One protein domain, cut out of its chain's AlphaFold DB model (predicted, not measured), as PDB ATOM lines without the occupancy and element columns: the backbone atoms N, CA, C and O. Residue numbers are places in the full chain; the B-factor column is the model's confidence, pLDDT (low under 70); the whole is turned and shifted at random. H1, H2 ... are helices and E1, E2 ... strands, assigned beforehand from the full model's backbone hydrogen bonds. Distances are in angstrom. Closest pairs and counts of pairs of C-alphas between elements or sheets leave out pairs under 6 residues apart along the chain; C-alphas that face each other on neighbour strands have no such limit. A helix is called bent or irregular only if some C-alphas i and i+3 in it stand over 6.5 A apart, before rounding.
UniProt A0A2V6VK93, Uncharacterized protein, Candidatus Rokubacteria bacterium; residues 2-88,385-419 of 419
ATOM      1  N   THR A   2      29.416   6.354 -47.126       94.31
ATOM      2  CA  THR A   2      29.512   5.843 -45.749       94.31
ATOM      3  C   THR A   2      30.935   5.956 -45.220       94.31
ATOM      4  O   THR A   2      31.884   6.042 -45.999       94.31
ATOM      5  N   LEU A   3      31.060   5.916 -43.896       94.12
ATOM      6  CA  LEU A   3      32.320   5.927 -43.164       94.12
ATOM      7  C   LEU A   3      32.363   4.689 -42.261       94.12
ATOM      8  O   LEU A   3      31.406   4.438 -41.530       94.12
ATOM      9  N   ASN A   4      33.442   3.906 -42.313       94.75
ATOM     10  CA  ASN A   4      33.541   2.657 -41.545       94.75
ATOM     11  C   ASN A   4      33.753   2.913 -40.048       94.75
ATOM     12  O   ASN A   4      33.261   2.166 -39.207       94.75
ATOM     13  N   ASN A   5      34.505   3.963 -39.723       91.62
ATOM     14  CA  ASN A   5      34.812   4.363 -38.355       91.62
ATOM     15  C   ASN A   5      34.830   5.900 -38.245       91.62
ATOM     16  O   ASN A   5      35.804   6.502 -38.694       91.62
ATOM     17  N   PRO A   6      33.800   6.523 -37.644       87.19
ATOM     18  CA  PRO A   6      33.709   7.977 -37.498       87.19
ATOM     19  C   PRO A   6      34.781   8.638 -36.631       87.19
ATOM     20  O   PRO A   6      34.974   9.843 -36.749       87.19
ATOM     21  N   VAL A   7      35.475   7.886 -35.768       86.94
ATOM     22  CA  VAL A   7      36.532   8.454 -34.912       86.94
ATOM     23  C   VAL A   7      37.927   8.398 -35.545       86.94
ATOM     24  O   VAL A   7      38.851   9.021 -35.030       86.94
ATOM     25  N   ASP A   8      38.102   7.666 -36.649       89.25
ATOM     26  CA  ASP A   8      39.374   7.588 -37.377       89.25
ATOM     27  C   ASP A   8      39.354   8.564 -38.560       89.25
ATOM     28  O   ASP A   8      38.654   8.358 -39.548       89.25
ATOM     29  N   VAL A   9      40.150   9.633 -38.488       87.50
ATOM     30  CA  VAL A   9      40.214  10.651 -39.554       87.50
ATOM     31  C   VAL A   9      40.711  10.091 -40.895       87.50
ATOM     32  O   VAL A   9      40.371  10.628 -41.946       87.50
ATOM     33  N   LEU A  10      41.458   8.979 -40.876       93.38
ATOM     34  CA  LEU A  10      41.944   8.289 -42.076       93.38
ATOM     35  C   LEU A  10      41.053   7.119 -42.498       93.38
ATOM     36  O   LEU A  10      41.446   6.355 -43.381       93.38
ATOM     37  N   SER A  11      39.896   6.952 -41.855       94.88
ATOM     38  CA  SER A  11      38.993   5.823 -42.060       94.88
ATOM     39  C   SER A  11      38.607   5.641 -43.525       94.88
ATOM     40  O   SER A  11      38.448   6.600 -44.277       94.88
ATOM     41  N   GLY A  12      38.442   4.379 -43.914       96.19
ATOM     42  CA  GLY A  12      37.838   4.020 -45.190       96.19
ATOM     43  C   GLY A  12      36.313   4.035 -45.118       96.19
ATOM     44  O   GLY A  12      35.699   4.315 -44.086       96.19
ATOM     45  N   GLY A  13      35.678   3.678 -46.223       96.56
ATOM     46  CA  GLY A  13      34.228   3.651 -46.320       96.56
ATOM     47  C   GLY A  13      33.764   3.181 -47.683       96.56
ATOM     48  O   GLY A  13      34.471   2.452 -48.382       96.56
ATOM     49  N   THR A  14      32.568   3.604 -48.076       97.00
ATOM     50  CA  THR A  14      32.036   3.294 -49.405       97.00
ATOM     51  C   THR A  14      31.368   4.503 -50.036       97.00
ATOM     52  O   THR A  14      30.793   5.364 -49.363       97.00
ATOM     53  N   VAL A  15      31.403   4.545 -51.360       96.25
ATOM     54  CA  VAL A  15      30.592   5.456 -52.160       96.25
ATOM     55  C   VAL A  15      29.780   4.649 -53.159       96.25
ATOM     56  O   VAL A  15      30.234   3.621 -53.653       96.25
ATOM     57  N   VAL A  16      28.560   5.101 -53.434       95.06
ATOM     58  CA  VAL A  16      27.707   4.510 -54.465       95.06
ATOM     59  C   VAL A  16      27.659   5.491 -55.624       95.06
ATOM     60  O   VAL A  16      27.185   6.613 -55.455       95.06
ATOM     61  N   VAL A  17      28.166   5.073 -56.781       90.94
ATOM     62  CA  VAL A  17      28.167   5.862 -58.020       90.94
ATOM     63  C   VAL A  17      27.442   5.042 -59.076       90.94
ATOM     64  O   VAL A  17      27.836   3.913 -59.351       90.94
ATOM     65  N   ASN A  18      26.355   5.573 -59.642       88.81
ATOM     66  CA  ASN A  18      25.526   4.863 -60.627       88.81
ATOM     67  C   ASN A  18      25.094   3.453 -60.164       88.81
ATOM     68  O   ASN A  18      25.161   2.495 -60.929       88.81
ATOM     69  N   ASN A  19      24.677   3.321 -58.897       91.19
ATOM     70  CA  ASN A  19      24.324   2.055 -58.229       91.19
ATOM     71  C   ASN A  19      25.466   1.030 -58.086       91.19
ATOM     72  O   ASN A  19      25.220  -0.099 -57.666       91.19
ATOM     73  N   ILE A  20      26.710   1.410 -58.375       93.94
ATOM     74  CA  ILE A  20      27.891   0.586 -58.120       93.94
ATOM     75  C   ILE A  20      28.495   1.021 -56.791       93.94
ATOM     76  O   ILE A  20      28.878   2.180 -56.617       93.94
ATOM     77  N   THR A  21      28.591   0.083 -55.850       96.94
ATOM     78  CA  THR A  21      29.299   0.301 -54.588       96.94
ATOM     79  C   THR A  21      30.797   0.189 -54.823       96.94
ATOM     80  O   THR A  21      31.295  -0.866 -55.215       96.94
ATOM     81  N   VAL A  22      31.518   1.270 -54.544       98.00
ATOM     82  CA  VAL A  22      32.976   1.334 -54.597       98.00
ATOM     83  C   VAL A  22      33.518   1.509 -53.184       98.00
ATOM     84  O   VAL A  22      33.079   2.389 -52.439       98.00
ATOM     85  N   VAL A  23      34.478   0.668 -52.813       98.31
ATOM     86  CA  VAL A  23      35.212   0.791 -51.554       98.31
ATOM     87  C   VAL A  23      36.183   1.957 -51.668       98.31
ATOM     88  O   VAL A  23      36.996   2.005 -52.593       98.31
ATOM     89  N   ILE A  24      36.113   2.872 -50.705       98.06
ATOM     90  CA  ILE A  24      37.130   3.894 -50.475       98.06
ATOM     91  C   ILE A  24      38.077   3.348 -49.402       98.06
ATOM     92  O   ILE A  24      37.641   3.160 -48.260       98.06
ATOM     93  N   PRO A  25      39.340   3.038 -49.740       97.94
ATOM     94  CA  PRO A  25      40.295   2.538 -48.762       97.94
ATOM     95  C   PRO A  25      40.529   3.491 -47.585       97.94
ATOM     96  O   PRO A  25      40.405   4.709 -47.691       97.94
ATOM     97  N   ARG A  26      40.951   2.926 -46.452       96.56
ATOM     98  CA  ARG A  26      41.636   3.691 -45.408       96.56
ATOM     99  C   ARG A  26      42.889   4.335 -46.015       96.56
ATOM    100  O   ARG A  26      43.521   3.722 -46.876       96.56
ATOM    101  N   ASN A  27      43.274   5.514 -45.525       95.81
ATOM    102  CA  ASN A  27      44.383   6.340 -46.029       95.81
ATOM    103  C   ASN A  27      44.132   7.018 -47.390       95.81
ATOM    104  O   ASN A  27      45.048   7.634 -47.931       95.81
ATOM    105  N   THR A  28      42.920   6.949 -47.953       96.12
ATOM    106  CA  THR A  28      42.603   7.716 -49.163       96.12
ATOM    107  C   THR A  28      42.587   9.213 -48.863       96.12
ATOM    108  O   THR A  28      41.819   9.685 -48.027       96.12
ATOM    109  N   ILE A  29      43.414   9.953 -49.600       94.06
ATOM    110  CA  ILE A  29      43.391  11.415 -49.653       94.06
ATOM    111  C   ILE A  29      42.544  11.816 -50.860       94.06
ATOM    112  O   ILE A  29      42.856  11.446 -51.992       94.06
ATOM    113  N   ILE A  30      41.466  12.543 -50.601       94.31
ATOM    114  CA  ILE A  30      40.491  12.981 -51.594       94.31
ATOM    115  C   ILE A  30      40.873  14.387 -52.049       94.31
ATOM    116  O   ILE A  30      41.045  15.290 -51.227       94.31
ATOM    117  N   THR A  31      40.996  14.576 -53.360       92.31
ATOM    118  CA  THR A  31      41.228  15.905 -53.932       92.31
ATOM    119  C   THR A  31      39.917  16.681 -53.962       92.31
ATOM    120  O   THR A  31      38.952  16.260 -54.606       92.31
ATOM    121  N   MET A  32      39.905  17.827 -53.291       89.38
ATOM    122  CA  MET A  32      38.815  18.799 -53.298       89.38
ATOM    123  C   MET A  32      39.256  20.054 -54.063       89.38
ATOM    124  O   MET A  32      40.451  20.229 -54.330       89.38
ATOM    125  N   PRO A  33      38.344  20.979 -54.402       79.62
ATOM    126  CA  PRO A  33      38.748  22.282 -54.904       79.62
ATOM    127  C   PRO A  33      39.556  23.019 -53.830       79.62
ATOM    128  O   PRO A  33      39.053  23.266 -52.736       79.62
ATOM    129  N   GLY A  34      40.818  23.318 -54.143       76.38
ATOM    130  CA  GLY A  34      41.722  24.096 -53.292       76.38
ATOM    131  C   GLY A  34      42.235  23.404 -52.025       76.38
ATOM    132  O   GLY A  34      42.921  24.055 -51.244       76.38
ATOM    133  N   THR A  35      41.923  22.123 -51.784       84.50
ATOM    134  CA  THR A  35      42.404  21.404 -50.590       84.50
ATOM    135  C   THR A  35      42.399  19.878 -50.756       84.50
ATOM    136  O   THR A  35      41.853  19.331 -51.717       84.50
ATOM    137  N   PHE A  36      43.003  19.178 -49.798       89.38
ATOM    138  CA  PHE A  36      42.968  17.724 -49.667       89.38
ATOM    139  C   PHE A  36      42.278  17.342 -48.367       89.38
ATOM    140  O   PHE A  36      42.641  17.857 -47.312       89.38
ATOM    141  N   LEU A  37      41.336  16.403 -48.441       92.62
ATOM    142  CA  LEU A  37      40.615  15.913 -47.269       92.62
ATOM    143  C   LEU A  37      40.697  14.394 -47.160       92.62
ATOM    144  O   LEU A  37      40.691  13.675 -48.161       92.62
ATOM    145  N   GLY A  38      40.738  13.892 -45.932       93.25
ATOM    146  CA  GLY A  38      40.458  12.488 -45.653       93.25
ATOM    147  C   GLY A  38      38.963  12.203 -45.788       93.25
ATOM    148  O   GLY A  38      38.128  13.101 -45.655       93.25
ATOM    149  N   LEU A  39      38.587  10.936 -45.992       94.19
ATOM    150  CA  LEU A  39      37.168  10.569 -46.022       94.19
ATOM    151  C   LEU A  39      36.459  10.949 -44.711       94.19
ATOM    152  O   LEU A  39      35.335  11.432 -44.763       94.19
ATOM    153  N   GLY A  40      37.114  10.792 -43.553       91.81
ATOM    154  CA  GLY A  40      36.548  11.188 -42.259       91.81
ATOM    155  C   GLY A  40      36.258  12.690 -42.152       91.81
ATOM    156  O   GLY A  40      35.220  13.082 -41.620       91.81
ATOM    157  N   GLU A  41      37.115  13.541 -42.721       91.94
ATOM    158  CA  GLU A  41      36.929  14.999 -42.707       91.94
ATOM    159  C   GLU A  41      35.745  15.453 -43.559       91.94
ATOM    160  O   GLU A  41      35.074  16.422 -43.208       91.94
ATOM    161  N   LEU A  42      35.410  14.721 -44.629       91.94
ATOM    162  CA  LEU A  42      34.214  15.017 -45.422       91.94
ATOM    163  C   LEU A  42      32.922  14.915 -44.613       91.94
ATOM    164  O   LEU A  42      31.939  15.562 -44.971       91.94
ATOM    165  N   PHE A  43      32.913  14.115 -43.548       91.81
ATOM    166  CA  PHE A  43      31.770  13.983 -42.650       91.81
ATOM    167  C   PHE A  43      31.762  15.050 -41.553       91.81
ATOM    168  O   PHE A  43      30.721  15.256 -40.943       91.81
ATOM    169  N   ASN A  44      32.881  15.739 -41.299       84.88
ATOM    170  CA  ASN A  44      33.002  16.794 -40.285       84.88
ATOM    171  C   ASN A  44      32.391  16.405 -38.916       84.88
ATOM    172  O   ASN A  44      31.661  17.176 -38.294       84.88
ATOM    173  N   GLY A  45      32.618  15.159 -38.480       82.25
ATOM    174  CA  GLY A  45      32.072  14.606 -37.232       82.25
ATOM    175  C   GLY A  45      30.587  14.209 -37.266       82.25
ATOM    176  O   GLY A  45      30.069  13.720 -36.261       82.25
ATOM    177  N   ALA A  46      29.896  14.383 -38.392       86.25
ATOM    178  CA  ALA A  46      28.513  13.959 -38.584       86.25
ATOM    179  C   ALA A  46      28.404  12.499 -39.062       86.25
ATOM    180  O   ALA A  46      29.361  11.873 -39.512       86.25
ATOM    181  N   THR A  47      27.192  11.943 -38.998       86.88
ATOM    182  CA  THR A  47      26.886  10.591 -39.499       86.88
ATOM    183  C   THR A  47      26.685  10.536 -41.016       86.88
ATOM    184  O   THR A  47      26.686   9.454 -41.600       86.88
ATOM    185  N   GLN A  48      26.489  11.689 -41.659       90.88
ATOM    186  CA  GLN A  48      26.297  11.858 -43.101       90.88
ATOM    187  C   GLN A  48      27.134  13.045 -43.575       90.88
ATOM    188  O   GLN A  48      27.316  14.001 -42.826       90.88
ATOM    189  N   SER A  49      27.641  12.998 -44.807       91.19
ATOM    190  CA  SER A  49      28.520  14.055 -45.316       91.19
ATOM    191  C   SER A  49      27.772  15.292 -45.810       91.19
ATOM    192  O   SER A  49      28.387  16.344 -45.985       91.19
ATOM    193  N   GLY A  50      26.472  15.179 -46.094       90.81
ATOM    194  CA  GLY A  50      25.701  16.226 -46.771       90.81
ATOM    195  C   GLY A  50      26.101  16.404 -48.241       90.81
ATOM    196  O   GLY A  50      25.738  17.398 -48.860       90.81
ATOM    197  N   LEU A  51      26.882  15.468 -48.796       91.25
ATOM    198  CA  LEU A  51      27.338  15.483 -50.192       91.25
ATOM    199  C   LEU A  51      26.612  14.441 -51.042       91.25
ATOM    200  O   LEU A  51      26.580  14.566 -52.265       91.25
ATOM    201  N   ALA A  52      26.063  13.391 -50.425       92.12
ATOM    202  CA  ALA A  52      25.375  12.348 -51.164       92.12
ATOM    203  C   ALA A  52      23.903  12.721 -51.364       92.12
ATOM    204  O   ALA A  52      23.228  13.188 -50.451       92.12
ATOM    205  N   THR A  53      23.368  12.422 -52.546       91.62
ATOM    206  CA  THR A  53      21.936  12.597 -52.844       91.62
ATOM    207  C   THR A  53      21.029  11.716 -51.982       91.62
ATOM    208  O   THR A  53      19.834  11.976 -51.896       91.62
ATOM    209  N   SER A  54      21.584  10.685 -51.337       91.38
ATOM    210  CA  SER A  54      20.883   9.807 -50.400       91.38
ATOM    211  C   SER A  54      21.010  10.234 -48.930       91.38
ATOM    212  O   SER A  54      20.586   9.482 -48.053       91.38
ATOM    213  N   ASP A  55      21.661  11.362 -48.631       92.69
ATOM    214  CA  ASP A  55      21.729  11.880 -47.263       92.69
ATOM    215  C   ASP A  55      20.354  12.417 -46.819       92.69
ATOM    216  O   ASP A  55      19.508  12.747 -47.648       92.69
ATOM    217  N   SER A  56      20.104  12.488 -45.503       92.69
ATOM    218  CA  SER A  56      18.807  12.951 -44.968       92.69
ATOM    219  C   SER A  56      18.511  14.408 -45.330       92.69
ATOM    220  O   SER A  56      17.364  14.776 -45.574       92.69
ATOM    221  N   LEU A  57      19.571  15.213 -45.405       88.50
ATOM    222  CA  LEU A  57      19.590  16.539 -45.999       88.50
ATOM    223  C   LEU A  57      20.498  16.467 -47.233       88.50
ATOM    224  O   LEU A  57      21.708  16.665 -47.106       88.50
ATOM    225  N   PRO A  58      19.948  16.112 -48.408       87.69
ATOM    226  CA  PRO A  58      20.742  16.033 -49.621       87.69
ATOM    227  C   PRO A  58      21.213  17.434 -50.035       87.69
ATOM    228  O   PRO A  58      20.560  18.436 -49.713       87.69
ATOM    229  N   PRO A  59      22.327  17.530 -50.777       87.19
ATOM    230  CA  PRO A  59      22.784  18.813 -51.283       87.19
ATOM    231  C   PRO A  59      21.758  19.402 -52.258       87.19
ATOM    232  O   PRO A  59      21.119  18.673 -53.018       87.19
ATOM    233  N   GLN A  60      21.619  20.732 -52.260       81.62
ATOM    234  CA  GLN A  60      20.677  21.430 -53.149       81.62
ATOM    235  C   GLN A  60      20.950  21.137 -54.629       81.62
ATOM    236  O   GLN A  60      20.019  21.018 -55.423       81.62
ATOM    237  N   THR A  61      22.230  20.995 -54.963       83.88
ATOM    238  CA  THR A  61      22.713  20.626 -56.289       83.88
ATOM    239  C   THR A  61      23.663  19.443 -56.124       83.88
ATOM    240  O   THR A  61      24.543  19.515 -55.260       83.88
ATOM    241  N   PRO A  62      23.500  18.357 -56.902       86.62
ATOM    242  CA  PRO A  62      24.380  17.198 -56.813       86.62
ATOM    243  C   PRO A  62      25.848  17.575 -57.015       86.62
ATOM    244  O   PRO A  62      26.164  18.453 -57.816       86.62
ATOM    245  N   TYR A  63      26.734  16.880 -56.307       89.62
ATOM    246  CA  TYR A  63      28.173  16.956 -56.540       89.62
ATOM    247  C   TYR A  63      28.610  15.897 -57.552       89.62
ATOM    248  O   TYR A  63      28.059  14.795 -57.605       89.62
ATOM    249  N   GLU A  64      29.639  16.221 -58.321       89.44
ATOM    250  CA  GLU A  64      30.367  15.285 -59.161       89.44
ATOM    251  C   GLU A  64      31.479  14.616 -58.344       89.44
ATOM    252  O   GLU A  64      32.240  15.257 -57.615       89.44
ATOM    253  N   ILE A  65      31.590  13.296 -58.486       92.12
ATOM    254  CA  ILE A  65      32.689  12.512 -57.932       92.12
ATOM    255  C   ILE A  65      33.360  11.732 -59.057       92.12
ATOM    256  O   ILE A  65      32.709  10.999 -59.801       92.12
ATOM    257  N   THR A  66      34.678  11.864 -59.150       92.62
ATOM    258  CA  THR A  66      35.514  11.058 -60.037       92.62
ATOM    259  C   THR A  66      36.205   9.999 -59.196       92.62
ATOM    260  O   THR A  66      37.002  10.323 -58.315       92.62
ATOM    261  N   VAL A  67      35.894   8.728 -59.459       94.38
ATOM    262  CA  VAL A  67      36.510   7.581 -58.783       94.38
ATOM    263  C   VAL A  67      37.280   6.760 -59.803       94.38
ATOM    264  O   VAL A  67      36.691   6.157 -60.699       94.38
ATOM    265  N   ILE A  68      38.600   6.720 -59.650       94.19
ATOM    266  CA  ILE A  68      39.486   5.893 -60.465       94.19
ATOM    267  C   ILE A  68      39.951   4.738 -59.590       94.19
ATOM    268  O   ILE A  68      40.542   4.946 -58.529       94.19
ATOM    269  N   GLY A  69      39.687   3.513 -60.028       94.19
ATOM    270  CA  GLY A  69      39.945   2.310 -59.248       94.19
ATOM    271  C   GLY A  69      40.136   1.077 -60.116       94.19
ATOM    272  O   GLY A  69      40.145   1.163 -61.342       94.19
ATOM    273  N   ASN A  70      40.274  -0.069 -59.456       93.81
ATOM    274  CA  ASN A  70      40.340  -1.388 -60.082       93.81
ATOM    275  C   ASN A  70      39.320  -2.331 -59.440       93.81
ATOM    276  O   ASN A  70      38.806  -2.072 -58.351       93.81
ATOM    277  N   ILE A  71      39.069  -3.458 -60.106       93.75
ATOM    278  CA  ILE A  71      38.320  -4.576 -59.537       93.75
ATOM    279  C   ILE A  71      39.330  -5.587 -58.994       93.75
ATOM    280  O   ILE A  71      40.106  -6.159 -59.756       93.75
ATOM    281  N   VAL A  72      39.313  -5.824 -57.685       93.06
ATOM    282  CA  VAL A  72      40.168  -6.812 -57.017       93.06
ATOM    283  C   VAL A  72      39.266  -7.859 -56.381       93.06
ATOM    284  O   VAL A  72      38.444  -7.534 -55.528       93.06
ATOM    285  N   ASN A  73      39.382  -9.115 -56.822       91.38
ATOM    286  CA  ASN A  73      38.555 -10.232 -56.343       91.38
ATOM    287  C   ASN A  73      37.042  -9.920 -56.355       91.38
ATOM    288  O   ASN A  73      36.329 -10.195 -55.394       91.38
ATOM    289  N   GLY A  74      36.559  -9.283 -57.428       91.88
ATOM    290  CA  GLY A  74      35.149  -8.900 -57.588       91.88
ATOM    291  C   GLY A  74      34.715  -7.640 -56.829       91.88
ATOM    292  O   GLY A  74      33.562  -7.241 -56.946       91.88
ATOM    293  N   THR A  75      35.614  -6.987 -56.088       95.38
ATOM    294  CA  THR A  75      35.322  -5.747 -55.355       95.38
ATOM    295  C   THR A  75      35.877  -4.540 -56.102       95.38
ATOM    296  O   THR A  75      37.054  -4.525 -56.453       95.38
ATOM    297  N   TYR A  76      35.054  -3.511 -56.317       96.94
ATOM    298  CA  TYR A  76      35.512  -2.217 -56.832       96.94
ATOM    299  C   TYR A  76      36.233  -1.454 -55.719       96.94
ATOM    300  O   TYR A  76      35.628  -1.151 -54.690       96.94
ATOM    301  N   ILE A  77      37.510  -1.132 -55.920       97.88
ATOM    302  CA  ILE A  77      38.344  -0.435 -54.936       97.88
ATOM    303  C   ILE A  77      38.938   0.816 -55.582       97.88
ATOM    304  O   ILE A  77      39.596   0.733 -56.622       97.88
ATOM    305  N   ALA A  78      38.707   1.972 -54.964       97.56
ATOM    306  CA  ALA A  78      39.241   3.250 -55.417       97.56
ATOM    307  C   ALA A  78      40.750   3.374 -55.139       97.56
ATOM    308  O   ALA A  78      41.230   2.965 -54.084       97.56
ATOM    309  N   GLY A  79      41.484   3.984 -56.068       95.50
ATOM    310  CA  GLY A  79      42.858   4.446 -55.860       95.50
ATOM    311  C   GLY A  79      42.966   5.969 -55.822       95.50
ATOM    312  O   GLY A  79      43.657   6.512 -54.965       95.50
ATOM    313  N   LEU A  80      42.237   6.662 -56.701       95.25
ATOM    314  CA  LEU A  80      42.151   8.123 -56.727       95.25
ATOM    315  C   LEU A  80      40.688   8.550 -56.650       95.25
ATOM    316  O   LEU A  80      39.825   7.963 -57.308       95.25
ATOM    317  N   VAL A  81      40.424   9.584 -55.857       95.56
ATOM    318  CA  VAL A  81      39.086  10.138 -55.660       95.56
ATOM    319  C   VAL A  81      39.175  11.654 -55.724       95.56
ATOM    320  O   VAL A  81      40.001  12.259 -55.040       95.56
ATOM    321  N   GLN A  82      38.312  12.261 -56.529       93.44
ATOM    322  CA  GLN A  82      38.150  13.709 -56.596       93.44
ATOM    323  C   GLN A  82      36.671  14.049 -56.446       93.44
ATOM    324  O   GLN A  82      35.827  13.343 -57.002       93.44
ATOM    325  N   ILE A  83      36.349  15.121 -55.726       91.38
ATOM    326  CA  ILE A  83      34.974  15.611 -55.570       91.38
ATOM    327  C   ILE A  83      34.941  17.095 -55.920       91.38
ATOM    328  O   ILE A  83      35.765  17.864 -55.437       91.38
ATOM    329  N   ALA A  84      33.968  17.508 -56.723       84.88
ATOM    330  CA  ALA A  84      33.680  18.905 -57.037       84.88
ATOM    331  C   ALA A  84      32.169  19.068 -57.256       84.88
ATOM    332  O   ALA A  84      31.469  18.081 -57.439       84.88
ATOM    333  N   GLN A  85      31.616  20.286 -57.241       71.94
ATOM    334  CA  GLN A  85      30.211  20.442 -57.659       71.94
ATOM    335  C   GLN A  85      30.064  20.340 -59.180       71.94
ATOM    336  O   GLN A  85      29.092  19.772 -59.663       71.94
ATOM    337  N   SER A  86      31.059  20.820 -59.927       71.44
ATOM    338  CA  SER A  86      31.214  20.511 -61.342       71.44
ATOM    339  C   SER A  86      32.667  20.686 -61.774       71.44
ATOM    340  O   SER A  86      33.258  21.742 -61.547       71.44
ATOM    341  N   PHE A  87      33.247  19.667 -62.410       63.66
ATOM    342  CA  PHE A  87      34.629  19.704 -62.901       63.66
ATOM    343  C   PHE A  87      34.803  20.601 -64.141       63.66
ATOM    344  O   PHE A  87      35.918  21.025 -64.436       63.66
ATOM    345  N   GLY A  88      33.713  20.906 -64.862       62.94
ATOM    346  CA  GLY A  88      33.724  21.690 -66.106       62.94
ATOM    347  C   GLY A  88      32.939  23.005 -66.061       62.94
ATOM    348  O   GLY A  88      32.826  23.683 -67.083       62.94
ATOM    349  N   PRO A 385      53.703   6.699 -55.138       92.88
ATOM    350  CA  PRO A 385      54.262   6.394 -53.824       92.88
ATOM    351  C   PRO A 385      53.345   6.850 -52.693       92.88
ATOM    352  O   PRO A 385      53.220   6.152 -51.695       92.88
ATOM    353  N   PHE A 386      52.632   7.962 -52.874       92.81
ATOM    354  CA  PHE A 386      51.690   8.462 -51.874       92.81
ATOM    355  C   PHE A 386      50.499   7.518 -51.626       92.81
ATOM    356  O   PHE A 386      49.925   7.559 -50.543       92.81
ATOM    357  N   LEU A 387      50.165   6.645 -52.588       95.06
ATOM    358  CA  LEU A 387      49.172   5.577 -52.427       95.06
ATOM    359  C   LEU A 387      49.824   4.281 -51.927       95.06
ATOM    360  O   LEU A 387      49.321   3.640 -51.006       95.06
ATOM    361  N   ALA A 388      50.934   3.883 -52.558       94.25
ATOM    362  CA  ALA A 388      51.599   2.599 -52.336       94.25
ATOM    363  C   ALA A 388      52.379   2.533 -51.018       94.25
ATOM    364  O   ALA A 388      52.563   1.450 -50.468       94.25
ATOM    365  N   LYS A 389      52.859   3.672 -50.523       93.62
ATOM    366  CA  LYS A 389      53.736   3.780 -49.353       93.62
ATOM    367  C   LYS A 389      53.134   4.641 -48.248       93.62
ATOM    368  O   LYS A 389      53.372   4.342 -47.083       93.62
ATOM    369  N   GLY A 390      52.358   5.663 -48.611       92.88
ATOM    370  CA  GLY A 390      51.786   6.633 -47.679       92.88
ATOM    371  C   GLY A 390      52.352   8.043 -47.856       92.88
ATOM    372  O   GLY A 390      53.151   8.287 -48.757       92.88
ATOM    373  N   SER A 391      51.921   8.978 -47.009       92.81
ATOM    374  CA  SER A 391      52.255  10.414 -47.097       92.81
ATOM    375  C   SER A 391      52.703  11.034 -45.764       92.81
ATOM    376  O   SER A 391      52.670  12.253 -45.623       92.81
ATOM    377  N   GLY A 392      53.098  10.224 -44.779       92.44
ATOM    378  CA  GLY A 392      53.489  10.716 -43.457       92.44
ATOM    379  C   GLY A 392      52.308  11.218 -42.616       92.44
ATOM    380  O   GLY A 392      51.158  10.889 -42.919       92.44
ATOM    381  N   PRO A 393      52.568  11.975 -41.535       93.19
ATOM    382  CA  PRO A 393      51.534  12.525 -40.661       93.19
ATOM    383  C   PRO A 393      50.519  13.370 -41.435       93.19
ATOM    384  O   PRO A 393      50.877  14.312 -42.144       93.19
ATOM    385  N   PHE A 394      49.238  13.050 -41.284       89.56
ATOM    386  CA  PHE A 394      48.159  13.783 -41.935       89.56
ATOM    387  C   PHE A 394      48.118  15.242 -41.455       89.56
ATOM    388  O   PHE A 394      48.240  15.494 -40.257       89.56
ATOM    389  N   HIS A 395      48.017  16.214 -42.368       87.12
ATOM    390  CA  HIS A 395      48.187  17.652 -42.070       87.12
ATOM    391  C   HIS A 395      49.468  17.993 -41.278       87.12
ATOM    392  O   HIS A 395      49.500  18.942 -40.499       87.12
ATOM    393  N   GLY A 396      50.530  17.192 -41.427       86.44
ATOM    394  CA  GLY A 396      51.840  17.418 -40.805       86.44
ATOM    395  C   GLY A 396      51.946  17.077 -39.312       86.44
ATOM    396  O   GLY A 396      53.056  17.059 -38.786       86.44
ATOM    397  N   ALA A 397      50.838  16.778 -38.628       87.00
ATOM    398  CA  ALA A 397      50.831  16.475 -37.189       87.00
ATOM    399  C   ALA A 397      49.821  15.389 -36.757       87.00
ATOM    400  O   ALA A 397      49.787  15.006 -35.589       87.00
ATOM    401  N   GLY A 398      48.981  14.909 -37.672       87.31
ATOM    402  CA  GLY A 398      47.963  13.890 -37.432       87.31
ATOM    403  C   GLY A 398      48.483  12.452 -37.550       87.31
ATOM    404  O   GLY A 398      49.692  12.219 -37.628       87.31
ATOM    405  N   PRO A 399      47.579  11.453 -37.581       91.38
ATOM    406  CA  PRO A 399      47.973  10.061 -37.777       91.38
ATOM    407  C   PRO A 399      48.713   9.870 -39.105       91.38
ATOM    408  O   PRO A 399      48.437  10.555 -40.090       91.38
ATOM    409  N   VAL A 400      49.641   8.915 -39.142       93.25
ATOM    410  CA  VAL A 400      50.425   8.619 -40.346       93.25
ATOM    411  C   VAL A 400      49.525   8.014 -41.425       93.25
ATOM    412  O   VAL A 400      48.911   6.961 -41.229       93.25
ATOM    413  N   VAL A 401      49.467   8.677 -42.579       94.88
ATOM    414  CA  VAL A 401      48.841   8.172 -43.801       94.88
ATOM    415  C   VAL A 401      49.732   7.073 -44.363       94.88
ATOM    416  O   VAL A 401      50.792   7.359 -44.916       94.88
ATOM    417  N   GLY A 402      49.310   5.821 -44.208       94.25
ATOM    418  CA  GLY A 402      50.010   4.652 -44.746       94.25
ATOM    419  C   GLY A 402      49.560   4.265 -46.158       94.25
ATOM    420  O   GLY A 402      48.827   4.997 -46.819       94.25
ATOM    421  N   GLN A 403      49.962   3.071 -46.599       95.69
ATOM    422  CA  GLN A 403      49.458   2.461 -47.834       95.69
ATOM    423  C   GLN A 403      47.921   2.346 -47.811       95.69
ATOM    424  O   GLN A 403      47.330   2.090 -46.756       95.69
ATOM    425  N   LEU A 404      47.273   2.507 -48.971       97.00
ATOM    426  CA  LEU A 404      45.831   2.279 -49.098       97.00
ATOM    427  C   LEU A 404      45.436   0.875 -48.618       97.00
ATOM    428  O   LEU A 404      46.031  -0.120 -49.035       97.00
ATOM    429  N   SER A 405      44.405   0.798 -47.774       95.25
ATOM    430  CA  SER A 405      43.895  -0.470 -47.243       95.25
ATOM    431  C   SER A 405      42.361  -0.534 -47.302       95.25
ATOM    432  O   SER A 405      41.702   0.246 -46.610       95.25
ATOM    433  N   PRO A 406      41.761  -1.433 -48.109       96.62
ATOM    434  CA  PRO A 406      42.419  -2.419 -48.975       96.62
ATOM    435  C   PRO A 406      43.166  -1.784 -50.165       96.62
ATOM    436  O   PRO A 406      42.830  -0.687 -50.606       96.62
ATOM    437  N   TRP A 407      44.170  -2.486 -50.700       96.62
ATOM    438  CA  TRP A 407      44.950  -2.017 -51.849       96.62
ATOM    439  C   TRP A 407      44.165  -2.183 -53.171       96.62
ATOM    440  O   TRP A 407      43.674  -3.282 -53.440       96.62
ATOM    441  N   PRO A 408      44.072  -1.151 -54.036       94.69
ATOM    442  CA  PRO A 408      43.355  -1.203 -55.317       94.69
ATOM    443  C   PRO A 408      44.132  -1.926 -56.435       94.69
ATOM    444  O   PRO A 408      44.047  -1.558 -57.604       94.69
ATOM    445  N   GLY A 409      44.917  -2.953 -56.119       90.69
ATOM    446  CA  GLY A 409      45.679  -3.729 -57.100       90.69
ATOM    447  C   GLY A 409      46.034  -5.124 -56.594       90.69
ATOM    448  O   GLY A 409      45.741  -5.479 -55.454       90.69
ATOM    449  N   ALA A 410      46.671  -5.929 -57.442       85.62
ATOM    450  CA  ALA A 410      47.147  -7.260 -57.073       85.62
ATOM    451  C   ALA A 410      48.449  -7.599 -57.832       85.62
ATOM    452  O   ALA A 410      48.446  -7.533 -59.061       85.62
ATOM    453  N   PRO A 411      49.541  -7.979 -57.138       87.69
ATOM    454  CA  PRO A 411      49.694  -7.997 -55.680       87.69
ATOM    455  C   PRO A 411      49.752  -6.581 -55.074       87.69
ATOM    456  O   PRO A 411      49.980  -5.593 -55.775       87.69
ATOM    457  N   ALA A 412      49.551  -6.487 -53.757       89.38
ATOM    458  CA  ALA A 412      49.825  -5.257 -53.022       89.38
ATOM    459  C   ALA A 412      51.343  -5.023 -52.897       89.38
ATOM    460  O   ALA A 412      52.065  -5.971 -52.575       89.38
ATOM    461  N   PRO A 413      51.848  -3.798 -53.145       90.69
ATOM    462  CA  PRO A 413      53.230  -3.438 -52.852       90.69
ATOM    463  C   PRO A 413      53.545  -3.606 -51.364       90.69
ATOM    464  O   PRO A 413      52.652  -3.549 -50.521       90.69
ATOM    465  N   ALA A 414      54.824  -3.746 -51.020       88.25
ATOM    466  CA  ALA A 414      55.231  -3.721 -49.620       88.25
ATOM    467  C   ALA A 414      54.949  -2.329 -49.009       88.25
ATOM    468  O   ALA A 414      55.378  -1.326 -49.594       88.25
ATOM    469  N   PRO A 415      54.246  -2.242 -47.864       85.31
ATOM    470  CA  PRO A 415      54.014  -0.971 -47.190       85.31
ATOM    471  C   PRO A 415      55.317  -0.422 -46.595       85.31
ATOM    472  O   PRO A 415      56.264  -1.166 -46.327       85.31
ATOM    473  N   SER A 416      55.359   0.886 -46.346       86.25
ATOM    474  CA  SER A 416      56.452   1.493 -45.582       86.25
ATOM    475  C   SER A 416      56.414   1.038 -44.124       86.25
ATOM    476  O   SER A 416      55.360   1.049 -43.493       86.25
ATOM    477  N   SER A 417      57.577   0.687 -43.572       79.19
ATOM    478  CA  SER A 417      57.746   0.451 -42.137       79.19
ATOM    479  C   SER A 417      58.162   1.754 -41.462       79.19
ATOM    480  O   SER A 417      59.344   2.093 -41.447       79.19
ATOM    481  N   CYS A 418      57.193   2.482 -40.916       78.06
ATOM    482  CA  CYS A 418      57.448   3.677 -40.119       78.06
ATOM    483  C   CYS A 418      57.586   3.256 -38.652       78.06
ATOM    484  O   CYS A 418      56.662   2.648 -38.114       78.06
ATOM    485  N   GLN A 419      58.772   3.471 -38.072       55.81
ATOM    486  CA  GLN A 419      59.075   3.131 -36.676       55.81
ATOM    487  C   GLN A 419      58.430   4.100 -35.693       55.81
ATOM    488  O   GLN A 419      58.366   5.306 -36.025       55.81
TER     489      GLN A 419
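What this domain is: This is residues 2 to 88 and 385 to 419 of the 419 residues of an uncharacterized protein of Candidatus Rokubacteria bacterium (UniProt A0A2V6VK93). The body is built on one long bent hairpin, E5 and E6, with the hairpins E1-E2 and E3-E4 set beside E6 before and after its bend at residue 79, and with short H1 close to both of these smaller hairpins. To one side lies a small separate part, residues 385 to 419, with H2, the hairpin E7-E8 and a long unnamed tail. You have 122 residues with eight named strands and two named helices, in the order E1 E2 E3 E4 H1 E5 E6 H2 E7 E8; the four sheets are antiparallel pairs. The class is mostly strand, though under half of the residues are in named elements. The whole is compact, with a radius of gyration of the C-alphas of 14.3 A and spans of 45 by 35 by 29 A.

How they stand to each other: Begin at residues 2 to 3, which pair antiparallel with residues 13 to 14 of E1, residues 13 to 17. E1 forms a hairpin with E2, residues 20 to 24; look for N 15 and O 22 at 2.9 A. Next comes the hairpin of E3, residues 29 to 32, and E4, residues 35 to 38, with N 30 and O 37 at 2.8 A. H1, residues 39 to 43, follows; its closest C-alphas to E1 are those of Leu 39 and Gly 13, 7.5 A apart. In H1, 0 of 1 O i to N i+4 pairs and 2 of 2 O i to N i+3 pairs are within hydrogen-bond range. The hairpin of E5, residues 64 to 72, and E6, residues 75 to 84, has N 66 and O 82 at 2.8 A. E6 bends by 71 degrees at residue 79. Its closest C-alphas to E2 are those of Ile 77 and Val 23, 4.8 A apart, and to E3 those of Gln 82 and Thr 31, 4.6 A apart. E5 is near E1 and E2. After the cut, H2, residues 385 to 388, is too short for an O i to N i+4 pair; its Leu 387 has its C-alpha 7.3 A from that of Gly 79 in E6. E7, residues 390 to 393, and E8, residues 400 to 402, form a hairpin with N 391 and O 401 at 2.9 A. Both are apart from E6.

Where its parts are: Find C-alpha 13 at (34.228, 3.651, -46.320), where E1 begins its 13.4 A; E2 spans 12.4 A, E3 9.4 A, E4 10.4 A and H1 7.2 A. E5 spans 24.3 A, and E6 runs 24.8 A to C-alpha 84 at (33.680, 18.905, -57.037). H2 spans 4.9 A, E7 9.2 A, and E8 5.9 A, ending at C-alpha 402 at (50.010, 4.652, -44.746).

The domain as a whole: The C-alphas farthest apart, those of Gln 60 and Gln 419, are 45.6 A apart. Residues 89 to 384 are not printed, and C-alphas 88 and 385 are 28.4 A apart across the cut. The link from H1 to E5, residues 44 to 63, is long, and residues 403 to 419 hold no named element. The model's mean pLDDT over the printed part is 90.4; residues 87 to 88 and 419 are under 70.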